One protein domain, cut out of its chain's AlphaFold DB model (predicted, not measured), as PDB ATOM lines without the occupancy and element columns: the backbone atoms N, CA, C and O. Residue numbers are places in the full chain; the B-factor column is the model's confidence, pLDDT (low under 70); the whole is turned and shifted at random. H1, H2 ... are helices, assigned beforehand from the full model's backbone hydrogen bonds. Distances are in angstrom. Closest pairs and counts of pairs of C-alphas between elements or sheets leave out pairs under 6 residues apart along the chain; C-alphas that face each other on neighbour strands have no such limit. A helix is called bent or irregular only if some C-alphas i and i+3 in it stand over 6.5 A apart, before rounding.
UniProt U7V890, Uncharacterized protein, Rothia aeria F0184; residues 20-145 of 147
ATOM      1  N   LEU A  20      -4.674 -22.788  16.070       93.31
ATOM      2  CA  LEU A  20      -4.821 -24.203  15.742       93.31
ATOM      3  C   LEU A  20      -5.443 -24.392  14.355       93.31
ATOM      4  O   LEU A  20      -6.410 -23.711  14.005       93.31
ATOM      5  N   ASP A  21      -4.927 -25.363  13.600       92.44
ATOM      6  CA  ASP A  21      -5.552 -25.812  12.353       92.44
ATOM      7  C   ASP A  21      -6.848 -26.609  12.613       92.44
ATOM      8  O   ASP A  21      -7.162 -26.973  13.746       92.44
ATOM      9  N   ALA A  22      -7.621 -26.909  11.566       90.94
ATOM     10  CA  ALA A  22      -8.907 -27.598  11.711       90.94
ATOM     11  C   ALA A  22      -8.797 -28.989  12.373       90.94
ATOM     12  O   ALA A  22      -9.679 -29.379  13.139       90.94
ATOM     13  N   SER A  23      -7.717 -29.737  12.119       93.31
ATOM     14  CA  SER A  23      -7.488 -31.057  12.728       93.31
ATOM     15  C   SER A  23      -7.201 -30.922  14.223       93.31
ATOM     16  O   SER A  23      -7.757 -31.642  15.058       93.31
ATOM     17  N   GLN A  24      -6.379 -29.937  14.574       95.56
ATOM     18  CA  GLN A  24      -6.067 -29.583  15.947       95.56
ATOM     19  C   GLN A  24      -7.299 -29.066  16.698       95.56
ATOM     20  O   GLN A  24      -7.562 -29.525  17.807       95.56
ATOM     21  N   ARG A  25      -8.096 -28.179  16.089       94.81
ATOM     22  CA  ARG A  25      -9.367 -27.695  16.654       94.81
ATOM     23  C   ARG A  25     -10.329 -28.848  16.910       94.81
ATOM     24  O   ARG A  25     -10.879 -28.945  18.002       94.81
ATOM     25  N   LYS A  26     -10.458 -29.778  15.958       95.75
ATOM     26  CA  LYS A  26     -11.272 -30.989  16.123       95.75
ATOM     27  C   LYS A  26     -10.855 -31.775  17.367       95.75
ATOM     28  O   LYS A  26     -11.693 -32.080  18.212       95.75
ATOM     29  N   LYS A  27      -9.554 -32.058  17.507       96.31
ATOM     30  CA  LYS A  27      -9.005 -32.777  18.665       96.31
ATOM     31  C   LYS A  27      -9.215 -32.001  19.970       96.31
ATOM     32  O   LYS A  27      -9.611 -32.604  20.961       96.31
ATOM     33  N   LEU A  28      -8.987 -30.685  19.968       95.88
ATOM     34  CA  LEU A  28      -9.203 -29.820  21.129       95.88
ATOM     35  C   LEU A  28     -10.647 -29.927  21.625       95.88
ATOM     36  O   LEU A  28     -10.868 -30.264  22.781       95.88
ATOM     37  N   ILE A  29     -11.619 -29.696  20.744       95.44
ATOM     38  CA  ILE A  29     -13.046 -29.691  21.088       95.44
ATOM     39  C   ILE A  29     -13.482 -31.054  21.648       95.44
ATOM     40  O   ILE A  29     -14.168 -31.105  22.669       95.44
ATOM     41  N   SER A  30     -13.031 -32.166  21.054       96.62
ATOM     42  CA  SER A  30     -13.295 -33.507  21.595       96.62
ATOM     43  C   SER A  30     -12.724 -33.697  23.003       96.62
ATOM     44  O   SER A  30     -13.401 -34.256  23.865       96.62
ATOM     45  N   LEU A  31     -11.505 -33.213  23.264       96.00
ATOM     46  CA  LEU A  31     -10.894 -33.282  24.595       96.00
ATOM     47  C   LEU A  31     -11.652 -32.431  25.619       96.00
ATOM     48  O   LEU A  31     -11.873 -32.896  26.734       96.00
ATOM     49  N   LEU A  32     -12.083 -31.225  25.245       94.44
ATOM     50  CA  LEU A  32     -12.877 -30.353  26.115       94.44
ATOM     51  C   LEU A  32     -14.209 -31.005  26.500       94.44
ATOM     52  O   LEU A  32     -14.591 -30.986  27.672       94.44
ATOM     53  N   ALA A  33     -14.885 -31.631  25.535       95.12
ATOM     54  CA  ALA A  33     -16.150 -32.313  25.774       95.12
ATOM     55  C   ALA A  33     -16.000 -33.522  26.712       95.12
ATOM     56  O   ALA A  33     -16.801 -33.703  27.630       95.12
ATOM     57  N   LEU A  34     -14.946 -34.321  26.525       95.62
ATOM     58  CA  LEU A  34     -14.619 -35.432  27.422       95.62
ATOM     59  C   LEU A  34     -14.280 -34.938  28.832       95.62
ATOM     60  O   LEU A  34     -14.817 -35.461  29.807       95.62
ATOM     61  N   ALA A  35     -13.444 -33.901  28.931       92.44
ATOM     62  CA  ALA A  35     -13.053 -33.308  30.204       92.44
ATOM     63  C   ALA A  35     -14.266 -32.788  30.984       92.44
ATOM     64  O   ALA A  35     -14.328 -32.957  32.199       92.44
ATOM     65  N   TRP A  36     -15.262 -32.226  30.294       92.69
ATOM     66  CA  TRP A  36     -16.504 -31.801  30.932       92.69
ATOM     67  C   TRP A  36     -17.291 -32.978  31.513       92.69
ATOM     68  O   TRP A  36     -17.731 -32.908  32.659       92.69
ATOM     69  N   LEU A  37     -17.445 -34.080  30.765       93.19
ATOM     70  CA  LEU A  37     -18.143 -35.270  31.272       93.19
ATOM     71  C   LEU A  37     -17.445 -35.857  32.503       93.19
ATOM     72  O   LEU A  37     -18.115 -36.269  33.452       93.19
ATOM     73  N   ASP A  38     -16.114 -35.887  32.493       92.06
ATOM     74  CA  ASP A  38     -15.321 -36.377  33.620       92.06
ATOM     75  C   ASP A  38     -15.434 -35.434  34.831       92.06
ATOM     76  O   ASP A  38     -15.659 -35.898  35.951       92.06
ATOM     77  N   TRP A  39     -15.373 -34.116  34.612       89.56
ATOM     78  CA  TRP A  39     -15.585 -33.101  35.647       89.56
ATOM     79  C   TRP A  39     -16.984 -33.207  36.265       89.56
ATOM     80  O   TRP A  39     -17.127 -33.308  37.484       89.56
ATOM     81  N   LYS A  40     -18.029 -33.288  35.432       90.50
ATOM     82  CA  LYS A  40     -19.416 -33.481  35.870       90.50
ATOM     83  C   LYS A  40     -19.542 -34.718  36.751       90.50
ATOM     84  O   LYS A  40     -20.252 -34.688  37.750       90.50
ATOM     85  N   GLN A  41     -18.865 -35.812  36.406       90.25
ATOM     86  CA  GLN A  41     -18.955 -37.045  37.184       90.25
ATOM     87  C   GLN A  41     -18.354 -36.894  38.589       90.25
ATOM     88  O   GLN A  41     -18.833 -37.534  39.524       90.25
ATOM     89  N   GLN A  42     -17.334 -36.048  38.738       89.19
ATOM     90  CA  GLN A  42     -16.648 -35.798  40.007       89.19
ATOM     91  C   GLN A  42     -17.358 -34.751  40.872       89.19
ATOM     92  O   GLN A  42     -17.375 -34.885  42.093       89.19
ATOM     93  N   HIS A  43     -17.950 -33.728  40.252       86.94
ATOM     94  CA  HIS A  43     -18.460 -32.551  40.962       86.94
ATOM     95  C   HIS A  43     -19.988 -32.436  40.975       86.94
ATOM     96  O   HIS A  43     -20.544 -31.832  41.886       86.94
ATOM     97  N   LEU A  44     -20.680 -33.024  39.995       88.56
ATOM     98  CA  LEU A  44     -22.125 -32.892  39.781       88.56
ATOM     99  C   LEU A  44     -22.741 -34.232  39.360       88.56
ATOM    100  O   LEU A  44     -23.483 -34.310  38.383       88.56
ATOM    101  N   SER A  45     -22.430 -35.317  40.072       87.06
ATOM    102  CA  SER A  45     -22.806 -36.677  39.656       87.06
ATOM    103  C   SER A  45     -24.314 -36.861  39.429       87.06
ATOM    104  O   SER A  45     -24.699 -37.634  38.553       87.06
ATOM    105  N   ALA A  46     -25.142 -36.123  40.177       87.62
ATOM    106  CA  ALA A  46     -26.602 -36.134  40.084       87.62
ATOM    107  C   ALA A  46     -27.166 -35.382  38.864       87.62
ATOM    108  O   ALA A  46     -28.327 -35.578  38.522       87.62
ATOM    109  N   LEU A  47     -26.373 -34.533  38.201       90.00
ATOM    110  CA  LEU A  47     -26.804 -33.835  36.993       90.00
ATOM    111  C   LEU A  47     -27.003 -34.848  35.862       90.00
ATOM    112  O   LEU A  47     -26.091 -35.600  35.524       90.00
ATOM    113  N   GLU A  48     -28.176 -34.882  35.250       90.44
ATOM    114  CA  GLU A  48     -28.436 -35.808  34.148       90.44
ATOM    115  C   GLU A  48     -28.058 -35.194  32.799       90.44
ATOM    116  O   GLU A  48     -28.381 -34.040  32.504       90.44
ATOM    117  N   VAL A  49     -27.395 -35.994  31.965       93.75
ATOM    118  CA  VAL A  49     -27.124 -35.718  30.549       93.75
ATOM    119  C   VAL A  49     -27.714 -36.872  29.756       93.75
ATOM    120  O   VAL A  49     -27.563 -38.025  30.158       93.75
ATOM    121  N   ALA A  50     -28.385 -36.564  28.648       94.25
ATOM    122  CA  ALA A  50     -29.020 -37.579  27.819       94.25
ATOM    123  C   ALA A  50     -27.997 -38.633  27.353       94.25
ATOM    124  O   ALA A  50     -26.879 -38.298  26.954       94.25
ATOM    125  N   GLU A  51     -28.373 -39.911  27.429       96.19
ATOM    126  CA  GLU A  51     -27.470 -41.044  27.171       96.19
ATOM    127  C   GLU A  51     -26.854 -40.990  25.767       96.19
ATOM    128  O   GLU A  51     -25.666 -41.257  25.581       96.19
ATOM    129  N   ASP A  52     -27.642 -40.577  24.778       97.06
ATOM    130  CA  ASP A  52     -27.183 -40.431  23.404       97.06
ATOM    131  C   ASP A  52     -26.129 -39.325  23.254       97.06
ATOM    132  O   ASP A  52     -25.168 -39.511  22.510       97.06
ATOM    133  N   ILE A  53     -26.245 -38.225  24.002       97.50
ATOM    134  CA  ILE A  53     -25.240 -37.155  24.045       97.50
ATOM    135  C   ILE A  53     -23.946 -37.653  24.695       97.50
ATOM    136  O   ILE A  53     -22.859 -37.415  24.167       97.50
ATOM    137  N   VAL A  54     -24.049 -38.388  25.809       97.25
ATOM    138  CA  VAL A  54     -22.880 -39.006  26.459       97.25
ATOM    139  C   VAL A  54     -22.152 -39.922  25.480       97.25
ATOM    140  O   VAL A  54     -20.927 -39.848  25.368       97.25
ATOM    141  N   ARG A  55     -22.897 -40.747  24.736       97.81
ATOM    142  CA  ARG A  55     -22.345 -41.621  23.702       97.81
ATOM    143  C   ARG A  55     -21.648 -40.828  22.595       97.81
ATOM    144  O   ARG A  55     -20.479 -41.096  22.342       97.81
ATOM    145  N   ILE A  56     -22.301 -39.812  22.020       97.81
ATOM    146  CA  ILE A  56     -21.723 -38.940  20.976       97.81
ATOM    147  C   ILE A  56     -20.375 -38.357  21.422       97.81
ATOM    148  O   ILE A  56     -19.411 -38.348  20.656       97.81
ATOM    149  N   VAL A  57     -20.280 -37.883  22.666       97.12
ATOM    150  CA  VAL A  57     -19.034 -37.315  23.198       97.12
ATOM    151  C   VAL A  57     -17.970 -38.396  23.411       97.12
ATOM    152  O   VAL A  57     -16.826 -38.214  22.994       97.12
ATOM    153  N   ARG A  58     -18.323 -39.531  24.032       97.00
ATOM    154  CA  ARG A  58     -17.381 -40.630  24.328       97.00
ATOM    155  C   ARG A  58     -16.843 -41.301  23.064       97.00
ATOM    156  O   ARG A  58     -15.665 -41.646  23.023       97.00
ATOM    157  N   GLU A  59     -17.675 -41.434  22.040       96.81
ATOM    158  CA  GLU A  59     -17.313 -41.992  20.732       96.81
ATOM    159  C   GLU A  59     -16.678 -40.939  19.801       96.81
ATOM    160  O   GLU A  59     -16.235 -41.268  18.704       96.81
ATOM    161  N   GLN A  60     -16.547 -39.684  20.258       94.19
ATOM    162  CA  GLN A  60     -15.983 -38.553  19.506       94.19
ATOM    163  C   GLN A  60     -16.724 -38.258  18.188       94.19
ATOM    164  O   GLN A  60     -16.144 -37.761  17.220       94.19
ATOM    165  N   GLU A  61     -18.035 -38.499  18.169       96.25
ATOM    166  CA  GLU A  61     -18.923 -38.298  17.019       96.25
ATOM    167  C   GLU A  61     -19.581 -36.907  16.997       96.25
ATOM    168  O   GLU A  61     -20.487 -36.662  16.207       96.25
ATOM    169  N   ILE A  62     -19.124 -35.971  17.838       95.81
ATOM    170  CA  ILE A  62     -19.669 -34.602  17.993       95.81
ATOM    171  C   ILE A  62     -19.953 -33.942  16.629       95.81
ATOM    172  O   ILE A  62     -21.040 -33.429  16.379       95.81
ATOM    173  N   PHE A  63     -18.992 -34.034  15.714       95.81
ATOM    174  CA  PHE A  63     -19.035 -33.409  14.386       95.81
ATOM    175  C   PHE A  63     -19.942 -34.134  13.378       95.81
ATOM    176  O   PHE A  63     -20.260 -33.601  12.320       95.81
ATOM    177  N   SER A  64     -20.368 -35.358  13.688       96.12
ATOM    178  CA  SER A  64     -21.311 -36.131  12.871       96.12
ATOM    179  C   SER A  64     -22.771 -35.829  13.226       96.12
ATOM    180  O   SER A  64     -23.673 -36.200  12.475       96.12
ATOM    181  N   HIS A  65     -23.020 -35.150  14.353       96.75
ATOM    182  CA  HIS A  65     -24.359 -34.937  14.911       96.75
ATOM    183  C   HIS A  65     -24.696 -33.466  15.245       96.75
ATOM    184  O   HIS A  65     -25.324 -33.217  16.277       96.75
ATOM    185  N   PRO A  66     -24.363 -32.477  14.391       95.50
ATOM    186  CA  PRO A  66     -24.517 -31.056  14.727       95.50
ATOM    187  C   PRO A  66     -25.965 -30.656  15.052       95.50
ATOM    188  O   PRO A  66     -26.211 -29.985  16.051       95.50
ATOM    189  N   GLU A  67     -26.946 -31.124  14.275       96.69
ATOM    190  CA  GLU A  67     -28.362 -30.791  14.508       96.69
ATOM    191  C   GLU A  67     -28.895 -31.370  15.824       96.69
ATOM    192  O   GLU A  67     -29.650 -30.716  16.541       96.69
ATOM    193  N   ARG A  68     -28.462 -32.582  16.190       97.31
ATOM    194  CA  ARG A  68     -28.867 -33.210  17.452       97.31
ATOM    195  C   ARG A  68     -28.315 -32.446  18.656       97.31
ATOM    196  O   ARG A  68     -29.026 -32.305  19.652       97.31
ATOM    197  N   LEU A  69     -27.070 -31.970  18.559       97.19
ATOM    198  CA  LEU A  69     -26.426 -31.149  19.586       97.19
ATOM    199  C   LEU A  69     -27.095 -29.777  19.710       97.19
ATOM    200  O   LEU A  69     -27.317 -29.321  20.827       97.19
ATOM    201  N   ARG A  70     -27.489 -29.158  18.589       96.81
ATOM    202  CA  ARG A  70     -28.244 -27.896  18.588       96.81
ATOM    203  C   ARG A  70     -29.597 -28.036  19.286       96.81
ATOM    204  O   ARG A  70     -29.866 -27.291  20.218       96.81
ATOM    205  N   GLN A  71     -30.386 -29.043  18.915       97.69
ATOM    206  CA  GLN A  71     -31.675 -29.329  19.563       97.69
ATOM    207  C   GLN A  71     -31.520 -29.599  21.061       97.69
ATOM    208  O   GLN A  71     -32.362 -29.216  21.868       97.69
ATOM    209  N   TRP A  72     -30.442 -30.289  21.445       97.75
ATOM    210  CA  TRP A  72     -30.151 -30.503  22.854       97.75
ATOM    211  C   TRP A  72     -29.849 -29.187  23.573       97.75
ATOM    212  O   TRP A  72     -30.392 -28.966  24.649       97.75
ATOM    213  N   ALA A  73     -29.026 -28.321  22.981       97.25
ATOM    214  CA  ALA A  73     -28.681 -27.022  23.547       97.25
ATOM    215  C   ALA A  73     -29.906 -26.129  23.761       97.25
ATOM    216  O   ALA A  73     -30.078 -25.621  24.864       97.25
ATOM    217  N   GLU A  74     -30.776 -26.017  22.756       97.69
ATOM    218  CA  GLU A  74     -32.035 -25.264  22.843       97.69
ATOM    219  C   GLU A  74     -32.894 -25.767  24.010       97.69
ATOM    220  O   GLU A  74     -33.288 -24.994  24.878       97.69
ATOM    221  N   HIS A  75     -33.086 -27.085  24.106       97.25
ATOM    222  CA  HIS A  75     -33.875 -27.672  25.185       97.25
ATOM    223  C   HIS A  75     -33.256 -27.455  26.579       97.25
ATOM    224  O   HIS A  75     -33.973 -27.251  27.557       97.25
ATOM    225  N   MET A  76     -31.924 -27.517  26.705       96.88
ATOM    226  CA  MET A  76     -31.257 -27.279  27.992       96.88
ATOM    227  C   MET A  76     -31.322 -25.815  28.422       96.88
ATOM    228  O   MET A  76     -31.412 -25.564  29.624       96.88
ATOM    229  N   ASP A  77     -31.278 -24.881  27.472       95.88
ATOM    230  CA  ASP A  77     -31.431 -23.452  27.741       95.88
ATOM    231  C   ASP A  77     -32.855 -23.136  28.214       95.88
ATOM    232  O   ASP A  77     -33.019 -22.541  29.276       95.88
ATOM    233  N   GLU A  78     -33.878 -23.648  27.520       97.06
ATOM    234  CA  GLU A  78     -35.284 -23.521  27.935       97.06
ATOM    235  C   GLU A  78     -35.502 -24.031  29.364       97.06
ATOM    236  O   GLU A  78     -36.010 -23.302  30.212       97.06
ATOM    237  N   MET A  79     -35.038 -25.249  29.671       95.06
ATOM    238  CA  MET A  79     -35.146 -25.815  31.018       95.06
ATOM    239  C   MET A  79     -34.448 -24.965  32.085       95.06
ATOM    240  O   MET A  79     -34.941 -24.837  33.204       95.06
ATOM    241  N   TYR A  80     -33.261 -24.436  31.779       94.50
ATOM    242  CA  TYR A  80     -32.529 -23.584  32.711       94.50
ATOM    243  C   TYR A  80     -33.286 -22.278  32.972       94.50
ATOM    244  O   TYR A  80     -33.428 -21.887  34.131       94.50
ATOM    245  N   LEU A  81     -33.791 -21.632  31.919       95.62
ATOM    246  CA  LEU A  81     -34.534 -20.379  32.020       95.62
ATOM    247  C   LEU A  81     -35.857 -20.562  32.770       95.62
ATOM    248  O   LEU A  81     -36.164 -19.750  33.634       95.62
ATOM    249  N   GLU A  82     -36.593 -21.648  32.527       95.94
ATOM    250  CA  GLU A  82     -37.831 -21.957  33.255       95.94
ATOM    251  C   GLU A  82     -37.599 -22.101  34.768       95.94
ATOM    252  O   GLU A  82     -38.346 -21.545  35.575       95.94
ATOM    253  N   GLU A  83     -36.556 -22.831  35.173       94.06
ATOM    254  CA  GLU A  83     -36.243 -23.040  36.592       94.06
ATOM    255  C   GLU A  83     -35.652 -21.776  37.242       94.06
ATOM    256  O   GLU A  83     -35.884 -21.526  38.428       94.06
ATOM    257  N   LEU A  84     -34.926 -20.957  36.474       92.44
ATOM    258  CA  LEU A  84     -34.448 -19.646  36.912       92.44
ATOM    259  C   LEU A  84     -35.616 -18.672  37.138       92.44
ATOM    260  O   LEU A  84     -35.681 -18.047  38.193       92.44
ATOM    261  N   ASP A  85     -36.549 -18.583  36.188       94.75
ATOM    262  CA  ASP A  85     -37.733 -17.715  36.255       94.75
ATOM    263  C   ASP A  85     -38.717 -18.159  37.349       94.75
ATOM    264  O   ASP A  85     -39.474 -17.350  37.888       94.75
ATOM    265  N   ALA A  86     -38.693 -19.442  37.716       95.44
ATOM    266  CA  ALA A  86     -39.442 -19.988  38.844       95.44
ATOM    267  C   ALA A  86     -38.809 -19.684  40.221       95.44
ATOM    268  O   ALA A  86     -39.266 -20.239  41.226       95.44
ATOM    269  N   ASP A  87     -37.768 -18.842  40.279       92.44
ATOM    270  CA  ASP A  87     -37.045 -18.433  41.492       92.44
ATOM    271  C   ASP A  87     -36.569 -19.629  42.341       92.44
ATOM    272  O   ASP A  87     -36.634 -19.635  43.579       92.44
ATOM    273  N   LYS A  88     -36.106 -20.697  41.681       93.44
ATOM    274  CA  LYS A  88     -35.639 -21.901  42.374       93.44
ATOM    275  C   LYS A  88     -34.347 -21.644  43.156       93.44
ATOM    276  O   LYS A  88     -33.541 -20.787  42.792       93.44
ATOM    277  N   PRO A  89     -34.105 -22.428  44.223       93.50
ATOM    278  CA  PRO A  89     -32.843 -22.406  44.948       93.50
ATOM    279  C   PRO A  89     -31.614 -22.564  44.041       93.50
ATOM    280  O   PRO A  89     -31.622 -23.316  43.065       93.50
ATOM    281  N   TYR A  90     -30.532 -21.870  44.397       88.06
ATOM    282  CA  TYR A  90     -29.297 -21.829  43.610       88.06
ATOM    283  C   TYR A  90     -28.672 -23.212  43.383       88.06
ATOM    284  O   TYR A  90     -28.163 -23.483  42.303       88.06
ATOM    285  N   ASP A  91     -28.757 -24.110  44.362       89.94
ATOM    286  CA  ASP A  91     -28.275 -25.493  44.280       89.94
ATOM    287  C   ASP A  91     -29.040 -26.353  43.257       89.94
ATOM    288  O   ASP A  91     -28.527 -27.381  42.818       89.94
ATOM    289  N   ILE A  92     -30.228 -25.914  42.831       89.38
ATOM    290  CA  ILE A  92     -30.997 -26.521  41.735       89.38
ATOM    291  C   ILE A  92     -30.645 -25.858  40.399       89.38
ATOM    292  O   ILE A  92     -30.412 -26.543  39.404       89.38
ATOM    293  N   VAL A  93     -30.576 -24.526  40.374       92.12
ATOM    294  CA  VAL A  93     -30.360 -23.740  39.147       92.12
ATOM    295  C   VAL A  93     -28.924 -23.858  38.628       92.12
ATOM    296  O   VAL A  93     -28.700 -23.963  37.424       92.12
ATOM    297  N   GLN A  94     -27.929 -23.880  39.516       90.50
ATOM    298  CA  GLN A  94     -26.512 -23.883  39.149       90.50
ATOM    299  C   GLN A  94     -26.097 -25.132  38.338       90.50
ATOM    300  O   GLN A  94     -25.442 -24.972  37.305       90.50
ATOM    301  N   PRO A  95     -26.482 -26.373  38.706       91.38
ATOM    302  CA  PRO A  95     -26.221 -27.538  37.858       91.38
ATOM    303  C   PRO A  95     -26.861 -27.437  36.465       91.38
ATOM    304  O   PRO A  95     -26.246 -27.843  35.477       91.38
ATOM    305  N   LEU A  96     -28.076 -26.881  36.373       93.31
ATOM    306  CA  LEU A  96     -28.776 -26.685  35.098       93.31
ATOM    307  C   LEU A  96     -28.065 -25.657  34.223       93.31
ATOM    308  O   LEU A  96     -27.880 -25.911  33.034       93.31
ATOM    309  N   PHE A  97     -27.580 -24.570  34.823       92.38
ATOM    310  CA  PHE A  97     -26.728 -23.599  34.149       92.38
ATOM    311  C   PHE A  97     -25.504 -24.283  33.529       92.38
ATOM    312  O   PHE A  97     -25.293 -24.182  32.323       92.38
ATOM    313  N   TYR A  98     -24.733 -25.060  34.298       91.38
ATOM    314  CA  TYR A  98     -23.549 -25.744  33.759       91.38
ATOM    315  C   TYR A  98     -23.875 -26.704  32.612       91.38
ATOM    316  O   TYR A  98     -23.114 -26.796  31.647       91.38
ATOM    317  N   ARG A  99     -25.016 -27.395  32.685       93.56
ATOM    318  CA  ARG A  99     -25.494 -28.253  31.597       93.56
ATOM    319  C   ARG A  99     -25.842 -27.454  30.344       93.56
ATOM    320  O   ARG A  99     -25.442 -27.859  29.257       93.56
ATOM    321  N   ALA A 100     -26.556 -26.340  30.494       94.62
ATOM    322  CA  ALA A 100     -26.939 -25.470  29.386       94.62
ATOM    323  C   ALA A 100     -25.707 -24.879  28.687       94.62
ATOM    324  O   ALA A 100     -25.592 -24.972  27.470       94.62
ATOM    325  N   ARG A 101     -24.724 -24.392  29.456       93.44
ATOM    326  CA  ARG A 101     -23.451 -23.869  28.926       93.44
ATOM    327  C   ARG A 101     -22.639 -24.928  28.183       93.44
ATOM    328  O   ARG A 101     -22.109 -24.670  27.104       93.44
ATOM    329  N   PHE A 102     -22.590 -26.153  28.705       93.56
ATOM    330  CA  PHE A 102     -21.954 -27.259  27.993       93.56
ATOM    331  C   PHE A 102     -22.667 -27.595  26.680       93.56
ATOM    332  O   PHE A 102     -22.016 -27.754  25.647       93.56
ATOM    333  N   ALA A 103     -23.997 -27.664  26.698       96.00
ATOM    334  CA  ALA A 103     -24.784 -27.947  25.507       96.00
ATOM    335  C   ALA A 103     -24.622 -26.851  24.441       96.00
ATOM    336  O   ALA A 103     -24.376 -27.161  23.275       96.00
ATOM    337  N   ALA A 104     -24.661 -25.580  24.846       95.25
ATOM    338  CA  ALA A 104     -24.391 -24.438  23.981       95.25
ATOM    339  C   ALA A 104     -22.971 -24.477  23.397       95.25
ATOM    340  O   ALA A 104     -22.794 -24.291  22.197       95.25
ATOM    341  N   SER A 105     -21.956 -24.826  24.193       94.31
ATOM    342  CA  SER A 105     -20.588 -25.007  23.691       94.31
ATOM    343  C   SER A 105     -20.514 -26.078  22.593       94.31
ATOM    344  O   SER A 105     -19.905 -25.858  21.543       94.31
ATOM    345  N   LEU A 106     -21.191 -27.218  22.783       95.62
ATOM    346  CA  LEU A 106     -21.233 -28.283  21.777       95.62
ATOM    347  C   LEU A 106     -22.003 -27.896  20.510       95.62
ATOM    348  O   LEU A 106     -21.658 -28.386  19.436       95.62
ATOM    349  N   SER A 107     -23.012 -27.026  20.597       95.94
ATOM    350  CA  SER A 107     -23.765 -26.586  19.413       95.94
ATOM    351  C   SER A 107     -22.897 -25.769  18.443       95.94
ATOM    352  O   SER A 107     -23.119 -25.817  17.235       95.94
ATOM    353  N   HIS A 108     -21.849 -25.111  18.951       94.69
ATOM    354  CA  HIS A 108     -20.856 -24.377  18.162       94.69
ATOM    355  C   HIS A 108     -19.693 -25.242  17.644       94.69
ATOM    356  O   HIS A 108     -18.874 -24.759  16.861       94.69
ATOM    357  N   ALA A 109     -19.597 -26.519  18.039       94.56
ATOM    358  CA  ALA A 109     -18.444 -27.380  17.748       94.56
ATOM    359  C   ALA A 109     -18.142 -27.537  16.254       94.56
ATOM    360  O   ALA A 109     -16.976 -27.507  15.856       94.56
ATOM    361  N   GLN A 110     -19.178 -27.712  15.433       94.12
ATOM    362  CA  GLN A 110     -19.017 -27.900  13.994       94.12
ATOM    363  C   GLN A 110     -18.482 -26.630  13.323       94.12
ATOM    364  O   GLN A 110     -17.501 -26.693  12.581       94.12
ATOM    365  N   ASP A 111     -19.089 -25.484  13.625       93.56
ATOM    366  CA  ASP A 111     -18.747 -24.202  13.004       93.56
ATOM    367  C   ASP A 111     -17.379 -23.697  13.491       93.56
ATOM    368  O   ASP A 111     -16.613 -23.120  12.720       93.56
ATOM    369  N   ALA A 112     -16.998 -24.002  14.737       93.06
ATOM    370  CA  ALA A 112     -15.696 -23.661  15.316       93.06
ATOM    371  C   ALA A 112     -14.493 -24.284  14.576       93.06
ATOM    372  O   ALA A 112     -13.360 -23.811  14.719       93.06
ATOM    373  N   LEU A 113     -14.710 -25.322  13.757       91.88
ATOM    374  CA  LEU A 113     -13.654 -25.893  12.916       91.88
ATOM    375  C   LEU A 113     -13.178 -24.926  11.826       91.88
ATOM    376  O   LEU A 113     -12.036 -25.040  11.379       91.88
ATOM    377  N   THR A 114     -14.036 -23.999  11.394       86.50
ATOM    378  CA  THR A 114     -13.784 -23.128  10.235       86.50
ATOM    379  C   THR A 114     -14.050 -21.648  10.491       86.50
ATOM    380  O   THR A 114     -13.525 -20.816   9.757       86.50
ATOM    381  N   GLU A 115     -14.832 -21.302  11.512       89.06
ATOM    382  CA  GLU A 115     -15.220 -19.929  11.831       89.06
ATOM    383  C   GLU A 115     -14.665 -19.505  13.191       89.06
ATOM    384  O   GLU A 115     -15.090 -19.998  14.237       89.06
ATOM    385  N   ASP A 116     -13.741 -18.542  13.193       84.88
ATOM    386  CA  ASP A 116     -13.098 -18.066  14.427       84.88
ATOM    387  C   ASP A 116     -14.102 -17.478  15.424       84.88
ATOM    388  O   ASP A 116     -13.993 -17.711  16.621       84.88
ATOM    389  N   LYS A 117     -15.152 -16.809  14.938       88.56
ATOM    390  CA  LYS A 117     -16.217 -16.294  15.803       88.56
ATOM    391  C   LYS A 117     -16.972 -17.420  16.525       88.56
ATOM    392  O   LYS A 117     -17.342 -17.274  17.685       88.56
ATOM    393  N   SER A 118     -17.195 -18.541  15.847       88.94
ATOM    394  CA  SER A 118     -17.850 -19.719  16.426       88.94
ATOM    395  C   SER A 118     -16.922 -20.453  17.394       88.94
ATOM    396  O   SER A 118     -17.388 -20.989  18.396       88.94
ATOM    397  N   LEU A 119     -15.606 -20.406  17.161       89.94
ATOM    398  CA  LEU A 119     -14.605 -20.838  18.137       89.94
ATOM    399  C   LEU A 119     -14.635 -19.961  19.398       89.94
ATOM    400  O   LEU A 119     -14.643 -20.503  20.499       89.94
ATOM    401  N   ASP A 120     -14.724 -18.638  19.256       89.69
ATOM    402  CA  ASP A 120     -14.848 -17.728  20.400       89.69
ATOM    403  C   ASP A 120     -16.113 -18.027  21.218       89.69
ATOM    404  O   ASP A 120     -16.051 -18.102  22.446       89.69
ATOM    405  N   TYR A 121     -17.249 -18.262  20.550       89.31
ATOM    406  CA  TYR A 121     -18.481 -18.669  21.228       89.31
ATOM    407  C   TYR A 121     -18.330 -20.012  21.932       89.31
ATOM    408  O   TYR A 121     -18.666 -20.108  23.105       89.31
ATOM    409  N   LEU A 122     -17.765 -21.029  21.279       92.31
ATOM    410  CA  LEU A 122     -17.520 -22.329  21.904       92.31
ATOM    411  C   LEU A 122     -16.718 -22.194  23.200       92.31
ATOM    412  O   LEU A 122     -17.095 -22.793  24.210       92.31
ATOM    413  N   LEU A 123     -15.632 -21.416  23.174       90.50
ATOM    414  CA  LEU A 123     -14.753 -21.206  24.327       90.50
ATOM    415  C   LEU A 123     -15.433 -20.383  25.426       90.50
ATOM    416  O   LEU A 123     -15.284 -20.697  26.605       90.50
ATOM    417  N   TYR A 124     -16.212 -19.365  25.056       87.75
ATOM    418  CA  TYR A 124     -16.997 -18.564  25.997       87.75
ATOM    419  C   TYR A 124     -18.098 -19.387  26.680       87.75
ATOM    420  O   TYR A 124     -18.309 -19.288  27.886       87.75
ATOM    421  N   GLU A 125     -18.799 -20.223  25.920       88.56
ATOM    422  CA  GLU A 125     -19.805 -21.152  26.433       88.56
ATOM    423  C   GLU A 125     -19.174 -22.209  27.343       88.56
ATOM    424  O   GLU A 125     -19.698 -22.486  28.417       88.56
ATOM    425  N   TYR A 126     -18.002 -22.729  26.971       86.81
ATOM    426  CA  TYR A 126     -17.255 -23.686  27.786       86.81
ATOM    427  C   TYR A 126     -16.704 -23.080  29.085       86.81
ATOM    428  O   TYR A 126     -16.581 -23.772  30.093       86.81
ATOM    429  N   SER A 127     -16.357 -21.795  29.082       82.25
ATOM    430  CA  SER A 127     -15.836 -21.093  30.254       82.25
ATOM    431  C   SER A 127     -16.984 -20.567  31.119       82.25
ATOM    432  O   SER A 127     -17.389 -19.410  31.028       82.25
ATOM    433  N   PHE A 128     -17.561 -21.437  31.950       70.94
ATOM    434  CA  PHE A 128     -18.752 -21.112  32.750       70.94
ATOM    435  C   PHE A 128     -18.477 -20.641  34.198       70.94
ATOM    436  O   PHE A 128     -19.439 -20.433  34.934       70.94
ATOM    437  N   SER A 129     -17.212 -20.446  34.615       57.44
ATOM    438  CA  SER A 129     -16.734 -19.669  35.796       57.44
ATOM    439  C   SER A 129     -15.264 -20.026  36.095       57.44
ATOM    440  O   SER A 129     -14.857 -21.157  35.849       57.44
ATOM    441  N   GLN A 130     -14.469 -19.136  36.711       59.03
ATOM    442  CA  GLN A 130     -13.152 -19.526  37.260       59.03
ATOM    443  C   GLN A 130     -13.262 -20.643  38.314       59.03
ATOM    444  O   GLN A 130     -12.355 -21.459  38.462       59.03
ATOM    445  N   GLU A 131     -14.393 -20.723  39.022       61.38
ATOM    446  CA  GLU A 131     -14.631 -21.699  40.095       61.38
ATOM    447  C   GLU A 131     -14.617 -23.153  39.607       61.38
ATOM    448  O   GLU A 131     -14.394 -24.067  40.399       61.38
ATOM    449  N   THR A 132     -14.838 -23.388  38.311       71.25
ATOM    450  CA  THR A 132     -14.866 -24.736  37.734       71.25
ATOM    451  C   THR A 132     -13.505 -25.183  37.200       71.25
ATOM    452  O   THR A 132     -13.357 -26.340  36.809       71.25
ATOM    453  N   GLY A 133     -12.494 -24.302  37.209       78.38
ATOM    454  CA  GLY A 133     -11.137 -24.617  36.756       78.38
ATOM    455  C   GLY A 133     -11.035 -24.914  35.256       78.38
ATOM    456  O   GLY A 133     -10.068 -25.545  34.823       78.38
ATOM    457  N   THR A 134     -12.005 -24.470  34.449       81.94
ATOM    458  CA  THR A 134     -12.069 -24.741  33.001       81.94
ATOM    459  C   THR A 134     -10.844 -24.241  32.244       81.94
ATOM    460  O   THR A 134     -10.435 -24.880  31.279       81.94
ATOM    461  N   ASP A 135     -10.190 -23.176  32.713       83.81
ATOM    462  CA  ASP A 135      -8.943 -22.663  32.131       83.81
ATOM    463  C   ASP A 135      -7.815 -23.697  32.158       83.81
ATOM    464  O   ASP A 135      -7.094 -23.862  31.173       83.81
ATOM    465  N   HIS A 136      -7.697 -24.454  33.252       86.69
ATOM    466  CA  HIS A 136      -6.698 -25.515  33.373       86.69
ATOM    467  C   HIS A 136      -7.018 -26.684  32.435       86.69
ATOM    468  O   HIS A 136      -6.110 -27.261  31.834       86.69
ATOM    469  N   LEU A 137      -8.303 -27.016  32.267       87.75
ATOM    470  CA  LEU A 137      -8.746 -28.041  31.318       87.75
ATOM    471  C   LEU A 137      -8.458 -27.619  29.872       87.75
ATOM    472  O   LEU A 137      -7.932 -28.417  29.093       87.75
ATOM    473  N   MET A 138      -8.734 -26.357  29.528       89.94
ATOM    474  CA  MET A 138      -8.429 -25.794  28.213       89.94
ATOM    475  C   MET A 138      -6.927 -25.768  27.938       89.94
ATOM    476  O   MET A 138      -6.500 -26.170  26.854       89.94
ATOM    477  N   LEU A 139      -6.117 -25.371  28.920       89.62
ATOM    478  CA  LEU A 139      -4.662 -25.365  28.805       89.62
ATOM    479  C   LEU A 139      -4.107 -26.786  28.613       89.62
ATOM    480  O   LEU A 139      -3.296 -27.026  27.718       89.62
ATOM    481  N   HIS A 140      -4.588 -27.751  29.400       90.94
ATOM    482  CA  HIS A 140      -4.199 -29.153  29.262       90.94
ATOM    483  C   HIS A 140      -4.557 -29.709  27.875       90.94
ATOM    484  O   HIS A 140      -3.719 -30.333  27.218       90.94
ATOM    485  N   ALA A 141      -5.773 -29.443  27.389       92.25
ATOM    486  CA  ALA A 141      -6.206 -29.864  26.060       92.25
ATOM    487  C   ALA A 141      -5.368 -29.202  24.950       92.25
ATOM    488  O   ALA A 141      -4.928 -29.882  24.024       92.25
ATOM    489  N   LEU A 142      -5.070 -27.904  25.071       92.06
ATOM    490  CA  LEU A 142      -4.205 -27.175  24.142       92.06
ATOM    491  C   LEU A 142      -2.804 -27.800  24.061       92.06
ATOM    492  O   LEU A 142      -2.282 -28.004  22.961       92.06
ATOM    493  N   HIS A 143      -2.196 -28.137  25.200       92.19
ATOM    494  CA  HIS A 143      -0.898 -28.809  25.224       92.19
ATOM    495  C   HIS A 143      -0.955 -30.198  24.582       92.19
ATOM    496  O   HIS A 143      -0.092 -30.519  23.768       92.19
ATOM    497  N   ALA A 144      -1.992 -30.989  24.866       92.44
ATOM    498  CA  ALA A 144      -2.173 -32.328  24.298       92.44
ATOM    499  C   ALA A 144      -2.414 -32.336  22.774       92.44
ATOM    500  O   ALA A 144      -2.235 -33.359  22.107       92.44
ATOM    501  N   VAL A 145      -2.872 -31.221  22.207       92.94
ATOM    502  CA  VAL A 145      -3.094 -31.065  20.762       92.94
ATOM    503  C   VAL A 145      -1.828 -30.610  20.032       92.94
ATOM    504  O   VAL A 145      -1.655 -30.940  18.859       92.94
TER     505      VAL A 145
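What this domain is: This is residues 20 to 145 of the 147 residues of an uncharacterized protein of Rothia aeria F0184 (UniProt U7V890). Two long helices, H1 and H4, run opposite ways through the middle of an all-helix domain; H3 folds back beside H4 as a helical hairpin, and H6 packs on H1. The short H2 crosses H1 on one side of the domain, and H5 packs on the last part of H4 on the opposite side; the turn of the H3 and H4 hairpin sticks out with residues 86 to 91. The printed part has 126 residues with six named helices, H1 to H6 in chain order, and no named strand. It is compact, with a radius of gyration of the C-alphas of 14.0 A, and only just elongated, with spans of 43 by 29 by 26 A.

Where its parts are: H1, residues 22 to 43, is the longest helix, 31.2 A from C-alpha 22 at (-8.907, -27.598, 11.711) to C-alpha 43 at (-18.460, -32.551, 40.962). H3, residues 66 to 85, measures 28.6 A, and H4, residues 90 to 107, measures 25.3 A. H4 is neither bent nor irregular, but only just: C-alphas 92 and 95 are 6.2 A apart. H2 is residues 51 to 58, 10.5 A long, and H5 is residues 116 to 126, 15.1 A long. H6, residues 134 to 145, measures 16.4 A and ends with C-alpha 145 at (-3.094, -31.065, 20.762).

How they stand to each other: H1 and H6 touch, their closest C-alphas those of Leu 28 and Ala 141 at 5.8 A, opposite ways at a steep tilt of 41 degrees. With residues 30 to 37 alone H1 touches H2, at a steep tilt of 53 degrees; the closest C-alphas are those of Ala 33 and Val 57, 6.3 A. H1 and H4 are close but not clearly touching, their closest C-alphas, of Ala 33 and Leu 106, 7.6 A apart, at a shallow tilt of 18 degrees. H3 and H4 form a hairpin at a shallow tilt of 22 degrees, the C-alphas of Ala 73 and Ala 103 closest at 4.5 A. H4, with residues 101 to 107 alone, touches H5 in a second hairpin, at a shallow tilt of 24 degrees; the C-alphas of Ser 105 and Leu 122 are closest, at 4.4 A. The helix packing is part aligned, part crossed: 2 of the 4 touching pairs are at a shallow tilt. H1 and H5 are near each other, with 9 pairs of C-alphas within 10 A. Among the pairs that stay apart are H1 and H3, and H2 and H5. In H1, H2, H3, H5 and H6 every O i to N i+4 pair is within hydrogen-bond range; in H4 12 of 14 are.

The domain as a whole: The C-alphas farthest apart are those of Asp 21 and Asp 87, 43.5 A. The printed part has no cut; the link from H3 to H4 is tight, the other four are short, and no link is long. Mean pLDDT of the printed part is 91.7, and residues 129 to 131 are under 70.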